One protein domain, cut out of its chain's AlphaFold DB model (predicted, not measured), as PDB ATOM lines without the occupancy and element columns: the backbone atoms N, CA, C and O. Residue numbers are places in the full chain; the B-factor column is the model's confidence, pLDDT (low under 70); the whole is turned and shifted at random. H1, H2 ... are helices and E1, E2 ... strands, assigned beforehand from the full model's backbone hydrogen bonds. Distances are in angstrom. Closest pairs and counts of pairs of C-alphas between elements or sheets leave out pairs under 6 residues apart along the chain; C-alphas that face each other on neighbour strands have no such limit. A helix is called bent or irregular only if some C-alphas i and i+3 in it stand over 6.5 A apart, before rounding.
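What this domain is: This is residues 9 to 119 of the 139 residues of the protein "DUF2254 domain-containing protein" of Thermoleophilaceae bacterium (UniProt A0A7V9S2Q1). Three helices, H2, H3 and H4, lie side by side as a small up-and-down bundle, and the slender hairpin of E1 and E2 sticks out far beyond one end of it as an arm. Short H5 folds back at the opposite end against H3 and H4, while short H1 sits by the last residues of H3, at the arm's end of the bundle. The printed part has 111 residues, with five named helices and two named strands in the order H1, E1, E2, H2, H3, H4, H5; the two strands make one antiparallel sheet, and the class is mostly helix. The whole is loose, with a radius of gyration of the C-alphas of 17.6 A, and spans 63 by 24 by 20 A, the arm making much of the length.

Where its parts are: H1 holds residues 9 to 14, from C-alpha 9 at (145.794, 189.379, 191.343), and E1 residues 23 to 25. E2 is residues 31 to 34. H2, residues 40 to 55, begins with C-alpha 40 at (133.398, 196.737, 182.055) and is 22.5 A long. H3, residues 59 to 75, measures 25.1 A, and H4, residues 78 to 98, 31.3 A. H5, residues 102 to 109, is 10.4 A long and ends with C-alpha 109 at (151.070, 211.114, 191.079).

How they stand to each other: H3 is the hub, touching the four other helices. H2, H3 and H4 form the bundle, up and down, each running against the one before it. H2, with residues 51 to 55 alone, touches H3 at a shallow tilt of 17 degrees, opposite ways; the closest C-alphas, of Gly 55 and Val 61, are 5.6 A apart. H3 and H4 touch at a shallow tilt of 12 degrees, opposite ways, closest at the C-alphas of Leu 69 and Leu 84, 6.3 A. H2 and H4 touch and run the same way at 14 degrees, closest at the C-alphas of Glu 41 and Ala 83, 5.6 A. H2 has a kink of 28 degrees near residue 48 and is irregular, C-alphas 47 and 50 being 7.5 A apart; H4 is only just irregular, with 7.0 A from C-alpha 79 to 82. H5 touches H3 at a steep tilt of 51 degrees, closest at the C-alphas of Pro 59 and Ala 108, 4.2 A, and H2 and H5 are apart. H1 and H3 only just touch, with 3 pairs of C-alphas within 8 A, the closest those of Arg 12 and Leu 72, 6.2 A. The hairpin E1 and E2 is antiparallel at 156 degrees, with N 24 and O 33 within hydrogen-bond range at 2.9 A; E1 is apart from H2, H3, H4 and H5. Every O i to N i+4 pair is within hydrogen-bond range in H1 and H5, against 10 of 12 in H2, 12 of 13 in H3 and 14 of 17 in H4.

The domain as a whole: The C-alphas of Asp 28 and Glu 101, the two farthest apart, are 63.4 A from each other. The printed part has no cut, and no link is long. The mean pLDDT of the printed part is 83.9; residues 9 to 22, residue 36 and residues 111 to 119 are under 70.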
ATOM      1  N   SER A   9     146.153 190.572 192.118       56.09
ATOM      2  CA  SER A   9     145.794 189.379 191.343       56.09
ATOM      3  C   SER A   9     144.334 189.346 190.858       56.09
ATOM      4  O   SER A   9     144.076 188.915 189.737       56.09
ATOM      5  N   CYS A  10     143.360 189.810 191.647       56.56
ATOM      6  CA  CYS A  10     141.946 189.571 191.324       56.56
ATOM      7  C   CYS A  10     141.436 190.428 190.154       56.56
ATOM      8  O   CYS A  10     140.771 189.904 189.266       56.56
ATOM      9  N   VAL A  11     141.790 191.717 190.101       59.34
ATOM     10  CA  VAL A  11     141.367 192.614 189.006       59.34
ATOM     11  C   VAL A  11     142.097 192.273 187.706       59.34
ATOM     12  O   VAL A  11     141.475 192.193 186.647       59.34
ATOM     13  N   ARG A  12     143.394 191.949 187.791       62.41
ATOM     14  CA  ARG A  12     144.199 191.497 186.647       62.41
ATOM     15  C   ARG A  12     143.615 190.249 185.984       62.41
ATOM     16  O   ARG A  12     143.607 190.140 184.766       62.41
ATOM     17  N   GLN A  13     143.067 189.329 186.777       62.00
ATOM     18  CA  GLN A  13     142.397 188.136 186.259       62.00
ATOM     19  C   GLN A  13     141.013 188.406 185.647       62.00
ATOM     20  O   GLN A  13     140.516 187.575 184.890       62.00
ATOM     21  N   LEU A  14     140.357 189.521 185.974       63.09
ATOM     22  CA  LEU A  14     139.078 189.911 185.364       63.09
ATOM     23  C   LEU A  14     139.284 190.660 184.040       63.09
ATOM     24  O   LEU A  14     138.444 190.567 183.146       63.09
ATOM     25  N   ALA A  15     140.431 191.326 183.884       65.50
ATOM     26  CA  ALA A  15     140.774 192.132 182.716       65.50
ATOM     27  C   ALA A  15     140.636 191.424 181.351       65.50
ATOM     28  O   ALA A  15     140.158 192.080 180.428       65.50
ATOM     29  N   PRO A  16     140.971 190.126 181.187       66.69
ATOM     30  CA  PRO A  16     140.788 189.418 179.916       66.69
ATOM     31  C   PRO A  16     139.482 188.607 179.834       66.69
ATOM     32  O   PRO A  16     139.193 188.009 178.800       66.69
ATOM     33  N   ARG A  17     138.683 188.520 180.909       68.06
ATOM     34  CA  ARG A  17     137.506 187.636 180.923       68.06
ATOM     35  C   ARG A  17     136.344 188.225 180.138       68.06
ATOM     36  O   ARG A  17     136.088 189.429 180.190       68.06
ATOM     37  N   ARG A  18     135.602 187.356 179.445       58.12
ATOM     38  CA  ARG A  18     134.284 187.698 178.900       58.12
ATOM     39  C   ARG A  18     133.342 187.935 180.074       58.12
ATOM     40  O   ARG A  18     133.191 187.061 180.925       58.12
ATOM     41  N   PHE A  19     132.761 189.128 180.136       62.19
ATOM     42  CA  PHE A  19     131.729 189.419 181.120       62.19
ATOM     43  C   PHE A  19     130.407 188.800 180.660       62.19
ATOM     44  O   PHE A  19     130.163 188.738 179.450       62.19
ATOM     45  N   PRO A  20     129.568 188.321 181.592       63.94
ATOM     46  CA  PRO A  20     128.241 187.840 181.253       63.94
ATOM     47  C   PRO A  20     127.469 188.941 180.527       63.94
ATOM     48  O   PRO A  20     127.467 190.091 180.955       63.94
ATOM     49  N   THR A  21     126.796 188.583 179.439       66.81
ATOM     50  CA  THR A  21     125.950 189.504 178.664       66.81
ATOM     51  C   THR A  21     124.645 189.852 179.385       66.81
ATOM     52  O   THR A  21     123.854 190.640 178.873       66.81
ATOM     53  N   GLY A  22     124.380 189.196 180.521       68.44
ATOM     54  CA  GLY A  22     123.108 189.246 181.234       68.44
ATOM     55  C   GLY A  22     121.959 188.576 180.479       68.44
ATOM     56  O   GLY A  22     120.834 188.607 180.961       68.44
ATOM     57  N   ARG A  23     122.210 187.977 179.306       77.38
ATOM     58  CA  ARG A  23     121.199 187.336 178.459       77.38
ATOM     59  C   ARG A  23     121.271 185.824 178.604       77.38
ATOM     60  O   ARG A  23     122.322 185.236 178.362       77.38
ATOM     61  N   HIS A  24     120.146 185.216 178.958       79.75
ATOM     62  CA  HIS A  24     120.013 183.772 179.111       79.75
ATOM     63  C   HIS A  24     118.909 183.272 178.180       79.75
ATOM     64  O   HIS A  24     117.752 183.677 178.325       79.75
ATOM     65  N   SER A  25     119.289 182.423 177.229       86.12
ATOM     66  CA  SER A  25     118.364 181.735 176.328       86.12
ATOM     67  C   SER A  25     118.077 180.315 176.817       86.12
ATOM     68  O   SER A  25     118.864 179.761 177.590       86.12
ATOM     69  N   ASP A  26     116.952 179.749 176.392       83.62
ATOM     70  CA  ASP A  26     116.642 178.327 176.572       83.62
ATOM     71  C   ASP A  26     117.375 177.430 175.553       83.62
ATOM     72  O   ASP A  26     118.240 177.886 174.802       83.62
ATOM     73  N   GLU A  27     117.033 176.139 175.553       86.81
ATOM     74  CA  GLU A  27     117.581 175.126 174.643       86.81
ATOM     75  C   GLU A  27     117.211 175.373 173.168       86.81
ATOM     76  O   GLU A  27     117.952 174.948 172.283       86.81
ATOM     77  N   ASP A  28     116.137 176.125 172.909       86.69
ATOM     78  CA  ASP A  28     115.669 176.508 171.573       86.69
ATOM     79  C   ASP A  28     116.277 177.848 171.097       86.69
ATOM     80  O   ASP A  28     116.065 178.273 169.960       86.69
ATOM     81  N   GLY A  29     117.076 178.515 171.940       81.12
ATOM     82  CA  GLY A  29     117.724 179.796 171.650       81.12
ATOM     83  C   GLY A  29     116.884 181.033 171.989       81.12
ATOM     84  O   GLY A  29     117.383 182.160 171.866       81.12
ATOM     85  N   GLU A  30     115.665 180.858 172.496       85.38
ATOM     86  CA  GLU A  30     114.752 181.944 172.847       85.38
ATOM     87  C   GLU A  30     115.188 182.636 174.142       85.38
ATOM     88  O   GLU A  30     115.440 182.004 175.172       85.38
ATOM     89  N   LEU A  31     115.283 183.969 174.106       84.06
ATOM     90  CA  LEU A  31     115.725 184.776 175.243       84.06
ATOM     91  C   LEU A  31     114.690 184.717 176.378       84.06
ATOM     92  O   LEU A  31     113.608 185.288 176.267       84.06
ATOM     93  N   ARG A  32     115.045 184.090 177.506       83.44
ATOM     94  CA  ARG A  32     114.132 183.867 178.643       83.44
ATOM     95  C   ARG A  32     114.373 184.776 179.839       83.44
ATOM     96  O   ARG A  32     113.458 185.005 180.625       83.44
ATOM     97  N   LEU A  33     115.590 185.299 179.994       75.06
ATOM     98  CA  LEU A  33     115.935 186.178 181.111       75.06
ATOM     99  C   LEU A  33     116.996 187.207 180.709       75.06
ATOM    100  O   LEU A  33     118.041 186.862 180.155       75.06
ATOM    101  N   VAL A  34     116.735 188.469 181.060       77.38
ATOM    102  CA  VAL A  34     117.711 189.562 181.016       77.38
ATOM    103  C   VAL A  34     117.998 190.015 182.444       77.38
ATOM    104  O   VAL A  34     117.111 190.516 183.134       77.38
ATOM    105  N   THR A  35     119.235 189.840 182.896       73.56
ATOM    106  CA  THR A  35     119.711 190.301 184.204       73.56
ATOM    107  C   THR A  35     120.501 191.601 184.059       73.56
ATOM    108  O   THR A  35     121.143 191.855 183.038       73.56
ATOM    109  N   ARG A  36     120.453 192.462 185.085       62.94
ATOM    110  CA  ARG A  36     121.303 193.659 185.133       62.94
ATOM    111  C   ARG A  36     122.719 193.241 185.514       62.94
ATOM    112  O   ARG A  36     123.000 193.010 186.686       62.94
ATOM    113  N   THR A  37     123.599 193.165 184.529       70.00
ATOM    114  CA  THR A  37     125.033 192.945 184.729       70.00
ATOM    115  C   THR A  37     125.782 194.248 184.498       70.00
ATOM    116  O   THR A  37     125.507 194.950 183.525       70.00
ATOM    117  N   LEU A  38     126.724 194.577 185.385       75.88
ATOM    118  CA  LEU A  38     127.650 195.676 185.128       75.88
ATOM    119  C   LEU A  38     128.488 195.328 183.899       75.88
ATOM    120  O   LEU A  38     129.015 194.218 183.785       75.88
ATOM    121  N   ASP A  39     128.608 196.282 182.986       83.94
ATOM    122  CA  ASP A  39     129.610 196.210 181.938       83.94
ATOM    123  C   ASP A  39     130.999 196.540 182.511       83.94
ATOM    124  O   ASP A  39     131.177 196.834 183.700       83.94
ATOM    125  N   TRP A  40     132.021 196.451 181.661       88.06
ATOM    126  CA  TRP A  40     133.398 196.737 182.055       88.06
ATOM    127  C   TRP A  40     133.558 198.125 182.687       88.06
ATOM    128  O   TRP A  40     134.241 198.265 183.703       88.06
ATOM    129  N   GLU A  41     132.914 199.142 182.115       88.75
ATOM    130  CA  GLU A  41     132.969 200.501 182.643       88.75
ATOM    131  C   GLU A  41     132.336 200.586 184.032       88.75
ATOM    132  O   GLU A  41     132.939 201.158 184.940       88.75
ATOM    133  N   GLY A  42     131.177 199.958 184.229       86.81
ATOM    134  CA  GLY A  42     130.524 199.853 185.527       86.81
ATOM    135  C   GLY A  42     131.419 199.208 186.586       86.81
ATOM    136  O   GLY A  42     131.527 199.729 187.695       86.81
ATOM    137  N   TYR A  43     132.125 198.126 186.241       87.00
ATOM    138  CA  TYR A  43     133.080 197.482 187.151       87.00
ATOM    139  C   TYR A  43     134.273 198.376 187.495       87.00
ATOM    140  O   TYR A  43     134.638 198.482 188.667       87.00
ATOM    141  N   VAL A  44     134.878 199.022 186.497       91.62
ATOM    142  CA  VAL A  44     136.023 199.922 186.701       91.62
ATOM    143  C   VAL A  44     135.625 201.104 187.584       91.62
ATOM    144  O   VAL A  44     136.348 201.437 188.521       91.62
ATOM    145  N   ARG A  45     134.454 201.699 187.339       91.44
ATOM    146  CA  ARG A  45     133.912 202.788 188.159       91.44
ATOM    147  C   ARG A  45     133.658 202.352 189.591       91.44
ATOM    148  O   ARG A  45     134.174 202.983 190.506       91.44
ATOM    149  N   LEU A  46     132.937 201.248 189.782       88.38
ATOM    150  CA  LEU A  46     132.636 200.720 191.112       88.38
ATOM    151  C   LEU A  46     133.912 200.426 191.914       88.38
ATOM    152  O   LEU A  46     133.962 200.683 193.112       88.38
ATOM    153  N   ALA A  47     134.953 199.915 191.254       88.38
ATOM    154  CA  ALA A  47     136.227 199.624 191.899       88.38
ATOM    155  C   ALA A  47     137.040 200.882 192.258       88.38
ATOM    156  O   ALA A  47     137.867 200.816 193.168       88.38
ATOM    157  N   CYS A  48     136.851 202.002 191.549       94.12
ATOM    158  CA  CYS A  48     137.736 203.165 191.652       94.12
ATOM    159  C   CYS A  48     137.102 204.385 192.325       94.12
ATOM    160  O   CYS A  48     137.802 205.071 193.064       94.12
ATOM    161  N   ASP A  49     135.822 204.680 192.087       92.50
ATOM    162  CA  ASP A  49     135.241 205.990 192.410       92.50
ATOM    163  C   ASP A  49     135.333 206.319 193.912       92.50
ATOM    164  O   ASP A  49     135.866 207.370 194.269       92.50
ATOM    165  N   GLU A  50     134.928 205.402 194.793       91.50
ATOM    166  CA  GLU A  50     134.971 205.624 196.247       91.50
ATOM    167  C   GLU A  50     136.404 205.724 196.788       91.50
ATOM    168  O   GLU A  50     136.722 206.604 197.587       91.50
ATOM    169  N   ILE A  51     137.305 204.859 196.310       93.19
ATOM    170  CA  ILE A  51     138.712 204.873 196.732       93.19
ATOM    171  C   ILE A  51     139.384 206.176 196.282       93.19
ATOM    172  O   ILE A  51     140.162 206.758 197.037       93.19
ATOM    173  N   ARG A  52     139.077 206.651 195.071       95.19
ATOM    174  CA  ARG A  52     139.599 207.908 194.530       95.19
ATOM    175  C   ARG A  52     139.110 209.103 195.341       95.19
ATOM    176  O   ARG A  52     139.917 209.967 195.666       95.19
ATOM    177  N   LEU A  53     137.815 209.158 195.659       92.00
ATOM    178  CA  LEU A  53     137.227 210.265 196.419       92.00
ATOM    179  C   LEU A  53     137.756 210.309 197.857       92.00
ATOM    180  O   LEU A  53     138.190 211.365 198.308       92.00
ATOM    181  N   ALA A  54     137.786 209.171 198.554       93.12
ATOM    182  CA  ALA A  54     138.278 209.102 199.930       93.12
ATOM    183  C   ALA A  54     139.809 209.230 200.038       93.12
ATOM    184  O   ALA A  54     140.330 209.637 201.074       93.12
ATOM    185  N   GLY A  55     140.539 208.851 198.987       93.06
ATOM    186  CA  GLY A  55     141.997 208.755 198.986       93.06
ATOM    187  C   GLY A  55     142.741 209.935 198.365       93.06
ATOM    188  O   GLY A  55     143.967 209.903 198.363       93.06
ATOM    189  N   ALA A  56     142.053 210.948 197.828       93.12
ATOM    190  CA  ALA A  56     142.679 212.019 197.041       93.12
ATOM    191  C   ALA A  56     143.778 212.793 197.798       93.12
ATOM    192  O   ALA A  56     144.790 213.155 197.204       93.12
ATOM    193  N   SER A  57     143.616 212.986 199.110       92.44
ATOM    194  CA  SER A  57     144.589 213.633 200.005       92.44
ATOM    195  C   SER A  57     145.603 212.663 200.628       92.44
ATOM    196  O   SER A  57     146.334 213.019 201.548       92.44
ATOM    197  N   SER A  58     145.663 211.418 200.148       94.06
ATOM    198  CA  SER A  58     146.616 210.407 200.605       94.06
ATOM    199  C   SER A  58     147.557 210.015 199.460       94.06
ATOM    200  O   SER A  58     147.166 209.203 198.613       94.06
ATOM    201  N   PRO A  59     148.820 210.498 199.441       90.75
ATOM    202  CA  PRO A  59     149.756 210.208 198.350       90.75
ATOM    203  C   PRO A  59     149.957 208.701 198.146       90.75
ATOM    204  O   PRO A  59     150.085 208.199 197.038       90.75
ATOM    205  N   GLN A  60     149.930 207.928 199.233       87.50
ATOM    206  CA  GLN A  60     150.083 206.474 199.168       87.50
ATOM    207  C   GLN A  60     148.929 205.769 198.458       87.50
ATOM    208  O   GLN A  60     149.127 204.713 197.851       87.50
ATOM    209  N   VAL A  61     147.710 206.297 198.581       92.69
ATOM    210  CA  VAL A  61     146.527 205.721 197.937       92.69
ATOM    211  C   VAL A  61     146.530 206.078 196.459       92.69
ATOM    212  O   VAL A  61     146.361 205.190 195.623       92.69
ATOM    213  N   THR A  62     146.803 207.341 196.130       94.69
ATOM    214  CA  THR A  62     146.810 207.840 194.750       94.69
ATOM    215  C   THR A  62     147.895 207.160 193.921       94.69
ATOM    216  O   THR A  62     147.597 206.636 192.847       94.69
ATOM    217  N   ARG A  63     149.117 207.030 194.453       92.88
ATOM    218  CA  ARG A  63     150.213 206.325 193.772       92.88
ATOM    219  C   ARG A  63     149.900 204.856 193.518       92.88
ATOM    220  O   ARG A  63     150.108 204.356 192.413       92.88
ATOM    221  N   ARG A  64     149.350 204.152 194.516       90.00
ATOM    222  CA  ARG A  64     148.968 202.739 194.361       90.00
ATOM    223  C   ARG A  64     147.821 202.555 193.374       90.00
ATOM    224  O   ARG A  64     147.833 201.581 192.625       90.00
ATOM    225  N   MET A  65     146.849 203.464 193.363       93.81
ATOM    226  CA  MET A  65     145.747 203.431 192.406       93.81
ATOM    227  C   MET A  65     146.244 203.683 190.982       93.81
ATOM    228  O   MET A  65     145.896 202.915 190.086       93.81
ATOM    229  N   LYS A  66     147.106 204.689 190.781       94.62
ATOM    230  CA  LYS A  66     147.734 204.962 189.483       94.62
ATOM    231  C   LYS A  66     148.516 203.746 188.985       94.62
ATOM    232  O   LYS A  66     148.246 203.272 187.887       94.62
ATOM    233  N   ALA A  67     149.390 203.180 189.821       89.94
ATOM    234  CA  ALA A  67     150.169 201.995 189.469       89.94
ATOM    235  C   ALA A  67     149.281 200.785 189.118       89.94
ATOM    236  O   ALA A  67     149.577 200.053 188.180       89.94
ATOM    237  N   ALA A  68     148.174 200.574 189.841       91.12
ATOM    238  CA  ALA A  68     147.239 199.490 189.542       91.12
ATOM    239  C   ALA A  68     146.495 199.695 188.212       91.12
ATOM    240  O   ALA A  68     146.299 198.734 187.471       91.12
ATOM    241  N   LEU A  69     146.084 200.929 187.902       94.00
ATOM    242  CA  LEU A  69     145.427 201.267 186.638       94.00
ATOM    243  C   LEU A  69     146.396 201.149 185.454       94.00
ATOM    244  O   LEU A  69     146.026 200.582 184.430       94.00
ATOM    245  N   GLU A  70     147.634 201.623 185.598       93.50
ATOM    246  CA  GLU A  70     148.672 201.491 184.568       93.50
ATOM    247  C   GLU A  70     149.059 200.027 184.323       93.50
ATOM    248  O   GLU A  70     149.104 199.604 183.170       93.50
ATOM    249  N   ASP A  71     149.239 199.221 185.377       88.19
ATOM    250  CA  ASP A  71     149.466 197.773 185.241       88.19
ATOM    251  C   ASP A  71     148.296 197.096 184.514       88.19
ATOM    252  O   ASP A  71     148.494 196.302 183.593       88.19
ATOM    253  N   LEU A  72     147.056 197.458 184.853       90.56
ATOM    254  CA  LEU A  72     145.868 196.906 184.209       90.56
ATOM    255  C   LEU A  72     145.800 197.247 182.713       90.56
ATOM    256  O   LEU A  72     145.402 196.399 181.912       90.56
ATOM    257  N   LYS A  73     146.248 198.445 182.316       93.25
ATOM    258  CA  LYS A  73     146.353 198.833 180.903       93.25
ATOM    259  C   LYS A  73     147.329 197.959 180.115       93.25
ATOM    260  O   LYS A  73     147.114 197.787 178.921       93.25
ATOM    261  N   THR A  74     148.344 197.363 180.749       91.94
ATOM    262  CA  THR A  74     149.299 196.478 180.049       91.94
ATOM    263  C   THR A  74     148.670 195.175 179.554       91.94
ATOM    264  O   THR A  74     149.188 194.551 178.632       91.94
ATOM    265  N   VAL A  75     147.548 194.758 180.152       90.44
ATOM    266  CA  VAL A  75     146.872 193.487 179.837       90.44
ATOM    267  C   VAL A  75     145.452 193.661 179.296       90.44
ATOM    268  O   VAL A  75     144.854 192.689 178.836       90.44
ATOM    269  N   ALA A  76     144.878 194.865 179.377       89.88
ATOM    270  CA  ALA A  76     143.522 195.128 178.914       89.88
ATOM    271  C   ALA A  76     143.463 195.225 177.374       89.88
ATOM    272  O   ALA A  76     144.284 195.919 176.770       89.88
ATOM    273  N   PRO A  77     142.478 194.584 176.717       90.94
ATOM    274  CA  PRO A  77     142.295 194.713 175.275       90.94
ATOM    275  C   PRO A  77     141.871 196.147 174.887       90.94
ATOM    276  O   PRO A  77     141.371 196.885 175.746       90.94
ATOM    277  N   PRO A  78     142.054 196.566 173.618       93.06
ATOM    278  CA  PRO A  78     141.834 197.947 173.176       93.06
ATOM    279  C   PRO A  78     140.466 198.528 173.556       93.06
ATOM    280  O   PRO A  78     140.383 199.662 174.025       93.06
ATOM    281  N   GLU A  79     139.397 197.739 173.454       90.44
ATOM    282  CA  GLU A  79     138.031 198.155 173.788       90.44
ATOM    283  C   GLU A  79     137.825 198.481 175.281       90.44
ATOM    284  O   GLU A  79     136.854 199.143 175.646       90.44
ATOM    285  N   ARG A  80     138.739 198.045 176.158       92.06
ATOM    286  CA  ARG A  80     138.689 198.271 177.612       92.06
ATOM    287  C   ARG A  80     139.563 199.430 178.086       92.06
ATOM    288  O   ARG A  80     139.376 199.893 179.213       92.06
ATOM    289  N   GLN A  81     140.470 199.920 177.241       94.12
ATOM    290  CA  GLN A  81     141.445 200.962 177.587       94.12
ATOM    291  C   GLN A  81     140.769 202.278 177.988       94.12
ATOM    292  O   GLN A  81     141.113 202.864 179.011       94.12
ATOM    293  N   ALA A  82     139.720 202.683 177.262       96.19
ATOM    294  CA  ALA A  82     139.076 203.980 177.461       96.19
ATOM    295  C   ALA A  82     138.517 204.182 178.885       96.19
ATOM    296  O   ALA A  82     138.564 205.290 179.416       96.19
ATOM    297  N   ALA A  83     138.003 203.129 179.530       94.75
ATOM    298  CA  ALA A  83     137.515 203.221 180.909       94.75
ATOM    299  C   ALA A  83     138.661 203.412 181.923       94.75
ATOM    300  O   ALA A  83     138.496 204.121 182.917       94.75
ATOM    301  N   LEU A  84     139.830 202.821 181.656       96.62
ATOM    302  CA  LEU A  84     141.029 202.969 182.486       96.62
ATOM    303  C   LEU A  84     141.628 204.373 182.341       96.62
ATOM    304  O   LEU A  84     141.955 205.008 183.343       96.62
ATOM    305  N   ASP A  85     141.680 204.893 181.113       97.88
ATOM    306  CA  ASP A  85     142.125 206.261 180.818       97.88
ATOM    307  C   ASP A  85     141.257 207.316 181.501       97.88
ATOM    308  O   ASP A  85     141.767 208.293 182.063       97.88
ATOM    309  N   ARG A  86     139.935 207.095 181.515       97.81
ATOM    310  CA  ARG A  86     139.000 207.948 182.254       97.81
ATOM    311  C   ARG A  86     139.334 207.979 183.742       97.81
ATOM    312  O   ARG A  86     139.426 209.062 184.313       97.81
ATOM    313  N   GLN A  87     139.553 206.825 184.375       97.44
ATOM    314  CA  GLN A  87     139.869 206.778 185.807       97.44
ATOM    315  C   GLN A  87     141.238 207.382 186.144       97.44
ATOM    316  O   GLN A  87     141.340 208.102 187.134       97.44
ATOM    317  N   LEU A  88     142.263 207.179 185.309       97.38
ATOM    318  CA  LEU A  88     143.561 207.851 185.467       97.38
ATOM    319  C   LEU A  88     143.417 209.378 185.405       97.38
ATOM    320  O   LEU A  88     143.974 210.094 186.238       97.38
ATOM    321  N   SER A  89     142.613 209.870 184.461       98.19
ATOM    322  CA  SER A  89     142.334 211.303 184.309       98.19
ATOM    323  C   SER A  89     141.579 211.871 185.518       98.19
ATOM    324  O   SER A  89     141.929 212.931 186.038       98.19
ATOM    325  N   LEU A  90     140.565 211.150 186.013       98.06
ATOM    326  CA  LEU A  90     139.813 211.532 187.212       98.06
ATOM    327  C   LEU A  90     140.688 211.520 188.470       98.06
ATOM    328  O   LEU A  90     140.528 212.387 189.331       98.06
ATOM    329  N   LEU A  91     141.602 210.556 188.590       97.38
ATOM    330  CA  LEU A  91     142.559 210.481 189.689       97.38
ATOM    331  C   LEU A  91     143.473 211.709 189.696       97.38
ATOM    332  O   LEU A  91     143.547 212.388 190.717       97.38
ATOM    333  N   ALA A  92     144.083 212.049 188.556       96.81
ATOM    334  CA  ALA A  92     144.924 213.240 188.426       96.81
ATOM    335  C   ALA A  92     144.166 214.527 188.792       96.81
ATOM    336  O   ALA A  92     144.664 215.352 189.557       96.81
ATOM    337  N   ALA A  93     142.926 214.668 188.316       97.75
ATOM    338  CA  ALA A  93     142.080 215.805 188.662       97.75
ATOM    339  C   ALA A  93     141.709 215.849 190.155       97.75
ATOM    340  O   ALA A  93     141.574 216.934 190.712       97.75
ATOM    341  N   SER A  94     141.534 214.693 190.803       97.12
ATOM    342  CA  SER A  94     141.223 214.622 192.238       97.12
ATOM    343  C   SER A  94     142.435 215.022 193.083       97.12
ATOM    344  O   SER A  94     142.278 215.782 194.031       97.12
ATOM    345  N   VAL A  95     143.642 214.590 192.697       96.81
ATOM    346  CA  VAL A  95     144.896 214.980 193.364       96.81
ATOM    347  C   VAL A  95     145.137 216.482 193.249       96.81
ATOM    348  O   VAL A  95     145.358 217.135 194.260       96.81
ATOM    349  N   ARG A  96     144.999 217.062 192.052       96.69
ATOM    350  CA  ARG A  96     145.159 218.516 191.850       96.69
ATOM    351  C   ARG A  96     144.177 219.377 192.646       96.69
ATOM    352  O   ARG A  96     144.431 220.550 192.850       96.69
ATOM    353  N   ARG A  97     143.032 218.821 193.054       96.38
ATOM    354  CA  ARG A  97     142.074 219.511 193.935       96.38
ATOM    355  C   ARG A  97     142.403 219.343 195.417       96.38
ATOM    356  O   ARG A  97     141.847 220.072 196.226       96.38
ATOM    357  N   ALA A  98     143.209 218.343 195.769       95.88
ATOM    358  CA  ALA A  98     143.529 217.991 197.146       95.88
ATOM    359  C   ALA A  98     144.826 218.642 197.658       95.88
ATOM    360  O   ALA A  98     145.005 218.705 198.871       95.88
ATOM    361  N   TYR A  99     145.702 219.107 196.762       94.44
ATOM    362  CA  TYR A  99     146.960 219.777 197.097       94.44
ATOM    363  C   TYR A  99     147.054 221.128 196.395       94.44
ATOM    364  O   TYR A  99     146.740 221.226 195.210       94.44
ATOM    365  N   ASP A 100     147.533 222.136 197.122       93.81
ATOM    366  CA  ASP A 100     147.756 223.483 196.587       93.81
ATOM    367  C   ASP A 100     149.120 223.614 195.889       93.81
ATOM    368  O   ASP A 100     149.286 224.426 194.979       93.81
ATOM    369  N   GLU A 101     150.111 222.820 196.307       94.75
ATOM    370  CA  GLU A 101     151.472 222.879 195.777       94.75
ATOM    371  C   GLU A 101     151.715 221.833 194.679       94.75
ATOM    372  O   GLU A 101     151.506 220.635 194.883       94.75
ATOM    373  N   GLU A 102     152.255 222.263 193.534       92.38
ATOM    374  CA  GLU A 102     152.512 221.370 192.390       92.38
ATOM    375  C   GLU A 102     153.496 220.241 192.739       92.38
ATOM    376  O   GLU A 102     153.323 219.107 192.300       92.38
ATOM    377  N   ARG A 103     154.477 220.500 193.616       89.94
ATOM    378  CA  ARG A 103     155.415 219.463 194.084       89.94
ATOM    379  C   ARG A 103     154.703 218.302 194.787       89.94
ATOM    380  O   ARG A 103     155.117 217.151 194.656       89.94
ATOM    381  N   ASP A 104     153.629 218.597 195.517       91.56
ATOM    382  CA  ASP A 104     152.873 217.595 196.266       91.56
ATOM    383  C   ASP A 104     151.932 216.831 195.329       91.56
ATOM    384  O   ASP A 104     151.762 215.618 195.475       91.56
ATOM    385  N   VAL A 105     151.396 217.511 194.307       94.06
ATOM    386  CA  VAL A 105     150.676 216.877 193.192       94.06
ATOM    387  C   VAL A 105     151.579 215.875 192.472       94.06
ATOM    388  O   VAL A 105     151.190 214.715 192.306       94.06
ATOM    389  N   ASP A 106     152.789 216.287 192.095       91.19
ATOM    390  CA  ASP A 106     153.766 215.432 191.418       91.19
ATOM    391  C   ASP A 106     154.141 214.226 192.286       91.19
ATOM    392  O   ASP A 106     154.074 213.075 191.837       91.19
ATOM    393  N   ALA A 107     154.438 214.454 193.568       88.12
ATOM    394  CA  ALA A 107     154.751 213.390 194.515       88.12
ATOM    395  C   ALA A 107     153.579 212.410 194.720       88.12
ATOM    396  O   ALA A 107     153.791 211.202 194.882       88.12
ATOM    397  N   ALA A 108     152.334 212.890 194.712       91.44
ATOM    398  CA  ALA A 108     151.135 212.064 194.838       91.44
ATOM    399  C   ALA A 108     150.776 211.310 193.542       91.44
ATOM    400  O   ALA A 108     150.079 210.291 193.608       91.44
ATOM    401  N   LEU A 109     151.257 211.765 192.381       91.06
ATOM    402  CA  LEU A 109     151.070 211.114 191.079       91.06
ATOM    403  C   LEU A 109     152.285 210.300 190.614       91.06
ATOM    404  O   LEU A 109     152.202 209.651 189.569       91.06
ATOM    405  N   ALA A 110     153.388 210.273 191.356       87.88
ATOM    406  CA  ALA A 110     154.520 209.402 191.058       87.88
ATOM    407  C   ALA A 110     154.107 207.913 191.065       87.88
ATOM    408  O   ALA A 110     153.281 207.473 191.863       87.88
ATOM    409  N   VAL A 111     154.653 207.097 190.165       69.69
ATOM    410  CA  VAL A 111     154.270 205.677 190.083       69.69
ATOM    411  C   VAL A 111     155.028 204.880 191.149       69.69
ATOM    412  O   VAL A 111     156.226 204.669 191.026       69.69
ATOM    413  N   ASP A 112     154.337 204.397 192.189       64.94
ATOM    414  CA  ASP A 112     154.937 203.531 193.220       64.94
ATOM    415  C   ASP A 112     154.759 202.042 192.865       64.94
ATOM    416  O   ASP A 112     153.827 201.361 193.316       64.94
ATOM    417  N   GLN A 113     155.654 201.526 192.017       53.22
ATOM    418  CA  GLN A 113     155.662 200.120 191.585       53.22
ATOM    419  C   GLN A 113     155.886 199.140 192.761       53.22
ATOM    420  O   GLN A 113     155.322 198.037 192.759       53.22
ATOM    421  N   GLN A 114     156.640 199.552 193.791       54.12
ATOM    422  CA  GLN A 114     157.114 198.706 194.900       54.12
ATOM    423  C   GLN A 114     156.224 198.778 196.157       54.12
ATOM    424  O   GLN A 114     156.192 197.842 196.956       54.12
ATOM    425  N   GLY A 115     155.442 199.847 196.321       54.50
ATOM    426  CA  GLY A 115     154.515 200.031 197.435       54.50
ATOM    427  C   GLY A 115     155.179 200.397 198.764       54.50
ATOM    428  O   GLY A 115     154.562 200.140 199.801       54.50
ATOM    429  N   ILE A 116     156.398 200.950 198.750       50.94
ATOM    430  CA  ILE A 116     157.165 201.317 199.961       50.94
ATOM    431  C   ILE A 116     156.931 202.784 200.355       50.94
ATOM    432  O   ILE A 116     157.124 203.157 201.508       50.94
ATOM    433  N   GLY A 117     156.354 203.588 199.462       47.91
ATOM    434  CA  GLY A 117     155.750 204.853 199.848       47.91
ATOM    435  C   GLY A 117     156.687 206.046 200.020       47.91
ATOM    436  O   GLY A 117     156.254 207.089 200.504       47.91
ATOM    437  N   SER A 118     157.910 205.955 199.546       46.38
ATOM    438  CA  SER A 118     158.863 207.058 199.513       46.38
ATOM    439  C   SER A 118     159.624 206.958 198.202       46.38
ATOM    440  O   SER A 118     159.887 205.841 197.756       46.38
ATOM    441  N   GLY A 119     159.879 208.101 197.560       43.62
ATOM    442  CA  GLY A 119     160.588 208.172 196.280       43.62
ATOM    443  C   GLY A 119     161.923 207.428 196.312       43.62
ATOM    444  O   GLY A 119     162.416 207.069 197.384       43.62
TER     445      GLY A 119